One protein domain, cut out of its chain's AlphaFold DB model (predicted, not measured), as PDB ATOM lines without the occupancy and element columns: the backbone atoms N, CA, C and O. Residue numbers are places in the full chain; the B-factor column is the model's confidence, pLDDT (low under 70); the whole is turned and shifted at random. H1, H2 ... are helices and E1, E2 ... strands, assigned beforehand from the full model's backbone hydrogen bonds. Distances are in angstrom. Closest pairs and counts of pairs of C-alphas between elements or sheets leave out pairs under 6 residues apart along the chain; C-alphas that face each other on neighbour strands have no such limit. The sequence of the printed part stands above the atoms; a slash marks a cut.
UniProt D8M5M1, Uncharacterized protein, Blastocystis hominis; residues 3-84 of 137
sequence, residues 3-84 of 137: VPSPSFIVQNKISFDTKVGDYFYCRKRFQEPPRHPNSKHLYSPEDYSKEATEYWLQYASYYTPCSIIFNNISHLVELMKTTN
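AT A GLANCE: This is residues 3 to 84 of the 137 residues of an uncharacterized protein of Blastocystis hominis (UniProt D8M5M1). This elongated model has little regular structure: short helices H1 and H2 make a pair, E1 and H3 lie toward one end, and the unnamed loop of residues 13 to 49 runs out to the other end and folds back to H2. The 82 printed residues hold H1, H2, E1 and H3 in that order, mostly helix, with only 28 residues in named elements. The whole is loose, radius of gyration of the C-alphas 15.9 A, spanning 50 by 29 by 18 A.

HOW THE PARTS SIT: Residues 3 to 4 pair, parallel, with residues 69 to 70 of E1, residues 68 to 70, which pairs with no named strand. H1, residues 6 to 12, touches H2, residues 50 to 57, at a steep tilt of 53 degrees, opposite ways; their closest C-alphas, of Pro 6 and Glu 54, are 4.9 A apart. H3, residues 73 to 82, is apart from H1 and H2; its closest C-alpha to E1 is that of Leu 76, 5.3 A from that of Phe 70. In H1, H2 and H3 every O i to N i+4 pair is within hydrogen-bond range.

IN THESE COORDINATES: H1 begins at C-alpha 6 (108.798, 117.191, 85.279) and is 10.1 A long, H2 10.5 A, E1 6.6 A. H3, 14.4 A, ends at C-alpha 82 (87.863, 117.481, 79.431).

THE WHOLE: The farthest C-alphas, of Arg 29 and Thr 82, are 50.2 A apart. The printed part has no cut; the link from H1 to H2 is long, with 37 residues. Residue 16 is under pLDDT 70.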
ATOM      1  N   VAL A   3      98.981 119.431  87.661       94.38
ATOM      2  CA  VAL A   3     100.397 119.587  87.988       94.38
ATOM      3  C   VAL A   3     101.216 119.591  86.699       94.38
ATOM      4  O   VAL A   3     100.891 118.847  85.769       94.38
ATOM      5  N   PRO A   4     102.256 120.427  86.596       95.06
ATOM      6  CA  PRO A   4     103.132 120.392  85.435       95.06
ATOM      7  C   PRO A   4     103.891 119.065  85.391       95.06
ATOM      8  O   PRO A   4     104.213 118.493  86.431       95.06
ATOM      9  N   SER A   5     104.208 118.568  84.202       95.19
ATOM     10  CA  SER A   5     105.156 117.460  84.045       95.19
ATOM     11  C   SER A   5     106.560 117.868  84.510       95.19
ATOM     12  O   SER A   5     106.899 119.056  84.437       95.19
ATOM     13  N   PRO A   6     107.408 116.909  84.930       94.00
ATOM     14  CA  PRO A   6     108.798 117.191  85.279       94.00
ATOM     15  C   PRO A   6     109.532 117.974  84.184       94.00
ATOM     16  O   PRO A   6     110.147 119.002  84.459       94.00
ATOM     17  N   SER A   7     109.372 117.565  82.924       94.31
ATOM     18  CA  SER A   7     110.000 118.247  81.793       94.31
ATOM     19  C   SER A   7     109.492 119.678  81.613       94.31
ATOM     20  O   SER A   7     110.290 120.568  81.324       94.31
ATOM     21  N   PHE A   8     108.198 119.948  81.837       95.06
ATOM     22  CA  PHE A   8     107.680 121.320  81.805       95.06
ATOM     23  C   PHE A   8     108.305 122.187  82.907       95.06
ATOM     24  O   PHE A   8     108.682 123.327  82.630       95.06
ATOM     25  N   ILE A   9     108.461 121.658  84.128       93.44
ATOM     26  CA  ILE A   9     109.116 122.372  85.238       93.44
ATOM     27  C   ILE A   9     110.556 122.727  84.865       93.44
ATOM     28  O   ILE A   9     110.949 123.886  85.007       93.44
ATOM     29  N   VAL A  10     111.329 121.753  84.372       92.25
ATOM     30  CA  VAL A  10     112.757 121.945  84.086       92.25
ATOM     31  C   VAL A  10     112.980 122.878  82.898       92.25
ATOM     32  O   VAL A  10     113.817 123.776  82.973       92.25
ATOM     33  N   GLN A  11     112.198 122.737  81.824       93.81
ATOM     34  CA  GLN A  11     112.291 123.618  80.654       93.81
ATOM     35  C   GLN A  11     111.992 125.081  80.998       93.81
ATOM     36  O   GLN A  11     112.675 125.977  80.508       93.81
ATOM     37  N   ASN A  12     110.995 125.319  81.855       93.69
ATOM     38  CA  ASN A  12     110.550 126.667  82.211       93.69
ATOM     39  C   ASN A  12     111.193 127.203  83.499       93.69
ATOM     40  O   ASN A  12     110.903 128.330  83.890       93.69
ATOM     41  N   LYS A  13     112.054 126.418  84.163       90.00
ATOM     42  CA  LYS A  13     112.731 126.777  85.421       90.00
ATOM     43  C   LYS A  13     111.754 127.235  86.521       90.00
ATOM     44  O   LYS A  13     112.014 128.200  87.232       90.00
ATOM     45  N   ILE A  14     110.613 126.549  86.637       84.06
ATOM     46  CA  ILE A  14     109.496 126.939  87.529       84.06
ATOM     47  C   ILE A  14     109.763 126.564  88.999       84.06
ATOM     48  O   ILE A  14     109.070 127.027  89.900       84.06
ATOM     49  N   SER A  15     110.783 125.754  89.265       71.50
ATOM     50  CA  SER A  15     111.221 125.408  90.614       71.50
ATOM     51  C   SER A  15     112.686 124.986  90.589       71.50
ATOM     52  O   SER A  15     113.172 124.501  89.564       71.50
ATOM     53  N   PHE A  16     113.370 125.145  91.718       68.69
ATOM     54  CA  PHE A  16     114.728 124.660  91.925       68.69
ATOM     55  C   PHE A  16     114.716 123.720  93.122       68.69
ATOM     56  O   PHE A  16     114.364 124.129  94.229       68.69
ATOM     57  N   ASP A  17     115.073 122.459  92.889       73.88
ATOM     58  CA  ASP A  17     115.327 121.541  93.990       73.88
ATOM     59  C   ASP A  17     116.651 121.941  94.636       73.88
ATOM     60  O   ASP A  17     117.682 122.001  93.959       73.88
ATOM     61  N   THR A  18     116.595 122.307  95.914       81.56
ATOM     62  CA  THR A  18     117.781 122.790  96.618       81.56
ATOM     63  C   THR A  18     118.525 121.589  97.173       81.56
ATOM     64  O   THR A  18     117.958 120.768  97.894       81.56
ATOM     65  N   LYS A  19     119.799 121.479  96.828       86.88
ATOM     66  CA  LYS A  19     120.632 120.319  97.126       86.88
ATOM     67  C   LYS A  19     121.444 120.530  98.390       86.88
ATOM     68  O   LYS A  19     121.682 121.663  98.809       86.88
ATOM     69  N   VAL A  20     121.939 119.456  98.996       86.44
ATOM     70  CA  VAL A  20     122.741 119.582 100.222       86.44
ATOM     71  C   VAL A  20     124.066 120.300  99.931       86.44
ATOM     72  O   VAL A  20     124.567 121.060 100.769       86.44
ATOM     73  N   GLY A  21     124.605 120.121  98.723       85.88
ATOM     74  CA  GLY A  21     125.770 120.839  98.217       85.88
ATOM     75  C   GLY A  21     125.550 122.322  97.899       85.88
ATOM     76  O   GLY A  21     126.533 123.027  97.653       85.88
ATOM     77  N   ASP A  22     124.315 122.835  97.928       87.81
ATOM     78  CA  ASP A  22     124.045 124.230  97.573       87.81
ATOM     79  C   ASP A  22     124.659 125.233  98.554       87.81
ATOM     80  O   ASP A  22     124.966 124.942  99.715       87.81
ATOM     81  N   TYR A  23     124.797 126.474  98.073       85.56
ATOM     82  CA  TYR A  23     125.341 127.600  98.835       85.56
ATOM     83  C   TYR A  23     124.671 127.786 100.201       85.56
ATOM     84  O   TYR A  23     125.356 128.100 101.173       85.56
ATOM     85  N   PHE A  24     123.350 127.604 100.258       82.56
ATOM     86  CA  PHE A  24     122.535 127.820 101.454       82.56
ATOM     87  C   PHE A  24     122.591 126.661 102.461       82.56
ATOM     88  O   PHE A  24     122.123 126.825 103.585       82.56
ATOM     89  N   TYR A  25     123.182 125.522 102.085       84.62
ATOM     90  CA  TYR A  25     123.326 124.342 102.934       84.62
ATOM     91  C   TYR A  25     124.800 124.098 103.285       84.62
ATOM     92  O   TYR A  25     125.442 124.922 103.939       84.62
ATOM     93  N   CYS A  26     125.358 122.949 102.904       86.81
ATOM     94  CA  CYS A  26     126.695 122.547 103.323       86.81
ATOM     95  C   CYS A  26     127.789 123.153 102.438       86.81
ATOM     96  O   CYS A  26     128.928 123.293 102.901       86.81
ATOM     97  N   ARG A  27     127.463 123.550 101.199       85.88
ATOM     98  CA  ARG A  27     128.378 124.173 100.231       85.88
ATOM     99  C   ARG A  27     129.751 123.490 100.216       85.88
ATOM    100  O   ARG A  27     129.879 122.326  99.867       85.88
ATOM    101  N   LYS A  28     130.793 124.195 100.676       83.81
ATOM    102  CA  LYS A  28     132.194 123.738 100.667       83.81
ATOM    103  C   LYS A  28     132.477 122.580 101.628       83.81
ATOM    104  O   LYS A  28     133.537 121.976 101.536       83.81
ATOM    105  N   ARG A  29     131.585 122.323 102.588       88.69
ATOM    106  CA  ARG A  29     131.690 121.202 103.534       88.69
ATOM    107  C   ARG A  29     130.979 119.955 103.026       88.69
ATOM    108  O   ARG A  29     131.092 118.913 103.660       88.69
ATOM    109  N   PHE A  30     130.227 120.068 101.933       91.50
ATOM    110  CA  PHE A  30     129.556 118.923 101.358       91.50
ATOM    111  C   PHE A  30     130.575 117.992 100.703       91.50
ATOM    112  O   PHE A  30     131.401 118.417  99.896       91.50
ATOM    113  N   GLN A  31     130.500 116.720 101.069       90.12
ATOM    114  CA  GLN A  31     131.174 115.631 100.382       90.12
ATOM    115  C   GLN A  31     130.107 114.596 100.083       90.12
ATOM    116  O   GLN A  31     129.491 114.055 101.003       90.12
ATOM    117  N   GLU A  32     129.861 114.366  98.798       88.50
ATOM    118  CA  GLU A  32     128.860 113.399  98.390       88.50
ATOM    119  C   GLU A  32     129.314 111.988  98.796       88.50
ATOM    120  O   GLU A  32     130.422 111.573  98.436       88.50
ATOM    121  N   PRO A  33     128.507 111.245  99.573       88.94
ATOM    122  CA  PRO A  33     128.862 109.888  99.946       88.94
ATOM    123  C   PRO A  33     128.833 108.969  98.715       88.94
ATOM    124  O   PRO A  33     128.060 109.198  97.782       88.94
ATOM    125  N   PRO A  34     129.616 107.877  98.709       91.19
ATOM    126  CA  PRO A  34     129.546 106.903  97.631       91.19
ATOM    127  C   PRO A  34     128.141 106.298  97.544       91.19
ATOM    128  O   PRO A  34     127.486 106.025  98.556       91.19
ATOM    129  N   ARG A  35     127.689 106.036  96.315       89.06
ATOM    130  CA  ARG A  35     126.390 105.408  96.066       89.06
ATOM    131  C   ARG A  35     126.311 104.050  96.762       89.06
ATOM    132  O   ARG A  35     127.156 103.179  96.564       89.06
ATOM    133  N   HIS A  36     125.241 103.845  97.528       92.06
ATOM    134  CA  HIS A  36     124.994 102.566  98.184       92.06
ATOM    135  C   HIS A  36     124.799 101.441  97.138       92.06
ATOM    136  O   HIS A  36     124.025 101.646  96.197       92.06
ATOM    137  N   PRO A  37     125.394 100.240  97.308       93.56
ATOM    138  CA  PRO A  37     125.334  99.157  96.313       93.56
ATOM    139  C   PRO A  37     123.913  98.728  95.927       93.56
ATOM    140  O   PRO A  37     123.639  98.392  94.781       93.56
ATOM    141  N   ASN A  38     122.983  98.793  96.882       95.25
ATOM    142  CA  ASN A  38     121.576  98.438  96.664       95.25
ATOM    143  C   ASN A  38     120.715  99.590  96.116       95.25
ATOM    144  O   ASN A  38     119.503  99.423  95.968       95.25
ATOM    145  N   SER A  39     121.291 100.771  95.864       90.12
ATOM    146  CA  SER A  39     120.532 101.889  95.306       90.12
ATOM    147  C   SER A  39     120.139 101.586  93.863       90.12
ATOM    148  O   SER A  39     120.996 101.390  93.000       90.12
ATOM    149  N   LYS A  40     118.832 101.602  93.592       93.12
ATOM    150  CA  LYS A  40     118.268 101.426  92.244       93.12
ATOM    151  C   LYS A  40     118.140 102.741  91.469       93.12
ATOM    152  O   LYS A  40     117.777 102.711  90.298       93.12
ATOM    153  N   HIS A  41     118.417 103.879  92.102       92.38
ATOM    154  CA  HIS A  41     118.257 105.193  91.481       92.38
ATOM    155  C   HIS A  41     119.383 105.472  90.494       92.38
ATOM    156  O   HIS A  41     120.547 105.326  90.844       92.38
ATOM    157  N   LEU A  42     119.051 105.847  89.261       92.12
ATOM    158  CA  LEU A  42     120.044 106.046  88.201       92.12
ATOM    159  C   LEU A  42     120.948 107.249  88.475       92.12
ATOM    160  O   LEU A  42     122.161 107.139  88.311       92.12
ATOM    161  N   TYR A  43     120.353 108.343  88.942       93.12
ATOM    162  CA  TYR A  43     121.024 109.615  89.172       93.12
ATOM    163  C   TYR A  43     121.299 109.842  90.654       93.12
ATOM    164  O   TYR A  43     120.605 109.296  91.513       93.12
ATOM    165  N   SER A  44     122.299 110.668  90.952       91.69
ATOM    166  CA  SER A  44     122.470 111.218  92.295       91.69
ATOM    167  C   SER A  44     121.411 112.296  92.566       91.69
ATOM    168  O   SER A  44     121.068 113.033  91.639       91.69
ATOM    169  N   PRO A  45     120.889 112.436  93.799       89.81
ATOM    170  CA  PRO A  45     120.120 113.617  94.202       89.81
ATOM    171  C   PRO A  45     120.909 114.924  94.039       89.81
ATOM    172  O   PRO A  45     120.316 115.972  93.791       89.81
ATOM    173  N   GLU A  46     122.241 114.859  94.115       90.56
ATOM    174  CA  GLU A  46     123.148 116.006  94.005       90.56
ATOM    175  C   GLU A  46     123.446 116.414  92.548       90.56
ATOM    176  O   GLU A  46     124.020 117.470  92.296       90.56
ATOM    177  N   ASP A  47     123.006 115.624  91.563       90.75
ATOM    178  CA  ASP A  47     123.209 115.904  90.140       90.75
ATOM    179  C   ASP A  47     122.253 117.009  89.637       90.75
ATOM    180  O   ASP A  47     121.030 116.928  89.800       90.75
ATOM    181  N   TYR A  48     122.815 118.065  89.037       88.00
ATOM    182  CA  TYR A  48     122.084 119.202  88.453       88.00
ATOM    183  C   TYR A  48     121.751 119.019  86.969       88.00
ATOM    184  O   TYR A  48     121.186 119.930  86.356       88.00
ATOM    185  N   SER A  49     122.108 117.884  86.363       92.44
ATOM    186  CA  SER A  49     121.712 117.583  84.993       92.44
ATOM    187  C   SER A  49     120.193 117.670  84.849       92.44
ATOM    188  O   SER A  49     119.415 117.419  85.783       92.44
ATOM    189  N   LYS A  50     119.751 118.069  83.658       92.38
ATOM    190  CA  LYS A  50     118.326 118.184  83.353       92.38
ATOM    191  C   LYS A  50     117.644 116.830  83.536       92.38
ATOM    192  O   LYS A  50     116.568 116.757  84.116       92.38
ATOM    193  N   GLU A  51     118.311 115.770  83.111       94.12
ATOM    194  CA  GLU A  51     117.857 114.390  83.179       94.12
ATOM    195  C   GLU A  51     117.704 113.923  84.631       94.12
ATOM    196  O   GLU A  51     116.668 113.355  84.982       94.12
ATOM    197  N   ALA A  52     118.683 114.215  85.497       93.50
ATOM    198  CA  ALA A  52     118.579 113.919  86.923       93.50
ATOM    199  C   ALA A  52     117.451 114.709  87.589       93.50
ATOM    200  O   ALA A  52     116.680 114.152  88.369       93.50
ATOM    201  N   THR A  53     117.317 115.991  87.251       91.38
ATOM    202  CA  THR A  53     116.263 116.846  87.809       91.38
ATOM    203  C   THR A  53     114.877 116.339  87.410       91.38
ATOM    204  O   THR A  53     114.012 116.178  88.268       91.38
ATOM    205  N   GLU A  54     114.658 116.015  86.132       92.94
ATOM    206  CA  GLU A  54     113.396 115.428  85.664       92.94
ATOM    207  C   GLU A  54     113.118 114.071  86.334       92.94
ATOM    208  O   GLU A  54     111.989 113.811  86.759       92.94
ATOM    209  N   TYR A  55     114.148 113.231  86.490       94.12
ATOM    210  CA  TYR A  55     114.042 111.939  87.166       94.12
ATOM    211  C   TYR A  55     113.630 112.073  88.633       94.12
ATOM    212  O   TYR A  55     112.776 111.317  89.093       94.12
ATOM    213  N   TRP A  56     114.219 112.996  89.393       92.12
ATOM    214  CA  TRP A  56     113.890 113.149  90.811       92.12
ATOM    215  C   TRP A  56     112.540 113.821  91.029       92.12
ATOM    216  O   TRP A  56     111.788 113.405  91.913       92.12
ATOM    217  N   LEU A  57     112.179 114.777  90.169       91.06
ATOM    218  CA  LEU A  57     110.881 115.446  90.224       91.06
ATOM    219  C   LEU A  57     109.712 114.464  90.137       91.06
ATOM    220  O   LEU A  57     108.707 114.702  90.794       91.06
ATOM    221  N   GLN A  58     109.835 113.336  89.427       90.81
ATOM    222  CA  GLN A  58     108.754 112.338  89.340       90.81
ATOM    223  C   GLN A  58     108.313 111.777  90.709       90.81
ATOM    224  O   GLN A  58     107.224 111.221  90.822       90.81
ATOM    225  N   TYR A  59     109.153 111.909  91.743       90.69
ATOM    226  CA  TYR A  59     108.871 111.467  93.109       90.69
ATOM    227  C   TYR A  59     108.310 112.575  94.010       90.69
ATOM    228  O   TYR A  59     108.063 112.327  95.192       90.69
ATOM    229  N   ALA A  60     108.104 113.791  93.493       89.00
ATOM    230  CA  ALA A  60     107.516 114.870  94.273       89.00
ATOM    231  C   ALA A  60     106.111 114.483  94.763       89.00
ATOM    232  O   ALA A  60     105.323 113.869  94.045       89.00
ATOM    233  N   SER A  61     105.779 114.878  95.995       86.19
ATOM    234  CA  SER A  61     104.570 114.425  96.702       86.19
ATOM    235  C   SER A  61     103.255 114.758  95.988       86.19
ATOM    236  O   SER A  61     102.247 114.083  96.199       86.19
ATOM    237  N   TYR A  62     103.255 115.773  95.123       86.31
ATOM    238  CA  TYR A  62     102.094 116.168  94.329       86.31
ATOM    239  C   TYR A  62     101.888 115.317  93.063       86.31
ATOM    240  O   TYR A  62     100.824 115.422  92.444       86.31
ATOM    241  N   TYR A  63     102.824 114.439  92.683       90.50
ATOM    242  CA  TYR A  63     102.617 113.423  91.644       90.50
ATOM    243  C   TYR A  63     101.930 112.190  92.231       90.50
ATOM    244  O   TYR A  63     102.529 111.152  92.501       90.50
ATOM    245  N   THR A  64     100.623 112.318  92.436       90.75
ATOM    246  CA  THR A  64      99.768 111.217  92.886       90.75
ATOM    247  C   THR A  64      99.121 110.516  91.689       90.75
ATOM    248  O   THR A  64      98.961 111.143  90.639       90.75
ATOM    249  N   PRO A  65      98.632 109.270  91.839       90.38
ATOM    250  CA  PRO A  65      97.846 108.604  90.794       90.38
ATOM    251  C   PRO A  65      96.578 109.366  90.370       90.38
ATOM    252  O   PRO A  65      96.021 109.091  89.315       90.38
ATOM    253  N   CYS A  66      96.110 110.311  91.194       94.00
ATOM    254  CA  CYS A  66      94.929 111.136  90.938       94.00
ATOM    255  C   CYS A  66      95.283 112.553  90.446       94.00
ATOM    256  O   CYS A  66      94.398 113.407  90.312       94.00
ATOM    257  N   SER A  67      96.570 112.849  90.253       93.88
ATOM    258  CA  SER A  67      97.041 114.125  89.722       93.88
ATOM    259  C   SER A  67      96.937 114.124  88.200       93.88
ATOM    260  O   SER A  67      97.173 113.112  87.549       93.88
ATOM    261  N   ILE A  68      96.586 115.271  87.626       96.56
ATOM    262  CA  ILE A  68      96.433 115.431  86.181       96.56
ATOM    263  C   ILE A  68      97.662 116.174  85.682       96.56
ATOM    264  O   ILE A  68      97.879 117.330  86.049       96.56
ATOM    265  N   ILE A  69      98.478 115.496  84.885       96.25
ATOM    266  CA  ILE A  69      99.782 116.004  84.471       96.25
ATOM    267  C   ILE A  69      99.653 116.691  83.114       96.25
ATOM    268  O   ILE A  69      99.179 116.082  82.157       96.25
ATOM    269  N   PHE A  70     100.099 117.944  83.017       97.12
ATOM    270  CA  PHE A  70     100.135 118.680  81.753       97.12
ATOM    271  C   PHE A  70     101.569 118.928  81.274       97.12
ATOM    272  O   PHE A  70     102.506 119.087  82.056       97.12
ATOM    273  N   ASN A  71     101.741 118.999  79.956       96.19
ATOM    274  CA  ASN A  71     103.061 119.111  79.317       96.19
ATOM    275  C   ASN A  71     103.353 120.517  78.795       96.19
ATOM    276  O   ASN A  71     104.501 120.845  78.528       96.19
ATOM    277  N   ASN A  72     102.314 121.330  78.613       96.75
ATOM    278  CA  ASN A  72     102.380 122.723  78.196       96.75
ATOM    279  C   ASN A  72     101.038 123.409  78.503       96.75
ATOM    280  O   ASN A  72     100.079 122.750  78.914       96.75
ATOM    281  N   ILE A  73     100.970 124.727  78.301       96.44
ATOM    282  CA  ILE A  73      99.783 125.530  78.624       96.44
ATOM    283  C   ILE A  73      98.569 125.145  77.769       96.44
ATOM    284  O   ILE A  73      97.465 125.049  78.299       96.44
ATOM    285  N   SER A  74      98.747 124.856  76.480       97.94
ATOM    286  CA  SER A  74      97.632 124.439  75.620       97.94
ATOM    287  C   SER A  74      97.034 123.102  76.071       97.94
ATOM    288  O   SER A  74      95.816 122.988  76.178       97.94
ATOM    289  N   HIS A  75      97.880 122.130  76.428       97.75
ATOM    290  CA  HIS A  75      97.449 120.848  76.991       97.75
ATOM    291  C   HIS A  75      96.742 121.036  78.343       97.75
ATOM    292  O   HIS A  75      95.737 120.388  78.606       97.75
ATOM    293  N   LEU A  76      97.203 121.966  79.190       97.69
ATOM    294  CA  LEU A  76      96.496 122.314  80.425       97.69
ATOM    295  C   LEU A  76      95.078 122.831  80.140       97.69
ATOM    296  O   LEU A  76      94.127 122.357  80.754       97.69
ATOM    297  N   VAL A  77      94.919 123.770  79.203       98.00
ATOM    298  CA  VAL A  77      93.601 124.322  78.843       98.00
ATOM    299  C   VAL A  77      92.669 123.237  78.302       98.00
ATOM    300  O   VAL A  77      91.477 123.242  78.614       98.00
ATOM    301  N   GLU A  78      93.191 122.300  77.513       98.19
ATOM    302  CA  GLU A  78      92.440 121.130  77.055       98.19
ATOM    303  C   GLU A  78      91.991 120.263  78.236       98.19
ATOM    304  O   GLU A  78      90.795 120.017  78.402       98.19
ATOM    305  N   LEU A  79      92.926 119.873  79.105       98.00
ATOM    306  CA  LEU A  79      92.644 119.055  80.281       98.00
ATOM    307  C   LEU A  79      91.630 119.726  81.211       98.00
ATOM    308  O   LEU A  79      90.750 119.052  81.736       98.00
ATOM    309  N   MET A  80      91.681 121.047  81.386       96.81
ATOM    310  CA  MET A  80      90.701 121.778  82.196       96.81
ATOM    311  C   MET A  80      89.266 121.651  81.668       96.81
ATOM    312  O   MET A  80      88.327 121.708  82.465       96.81
ATOM    313  N   LYS A  81      89.089 121.474  80.353       97.25
ATOM    314  CA  LYS A  81      87.776 121.309  79.712       97.25
ATOM    315  C   LYS A  81      87.289 119.863  79.741       97.25
ATOM    316  O   LYS A  81      86.090 119.633  79.846       97.25
ATOM    317  N   THR A  82      88.199 118.902  79.612       97.31
ATOM    318  CA  THR A  82      87.863 117.481  79.431       97.31
ATOM    319  C   THR A  82      87.908 116.674  80.726       97.31
ATOM    320  O   THR A  82      87.327 115.591  80.803       97.31
ATOM    321  N   THR A  83      88.571 117.187  81.763       97.19
ATOM    322  CA  THR A  83      88.710 116.498  83.048       97.19
ATOM    323  C   THR A  83      87.365 116.329  83.745       97.19
ATOM    324  O   THR A  83      86.664 117.295  84.044       97.19
ATOM    325  N   ASN A  84      87.070 115.094  84.143       96.44
ATOM    326  CA  ASN A  84      85.984 114.804  85.070       96.44
ATOM    327  C   ASN A  84      86.415 115.103  86.518       96.44
ATOM    328  O   ASN A  84      87.049 114.282  87.186       96.44
TER     329      ASN A  84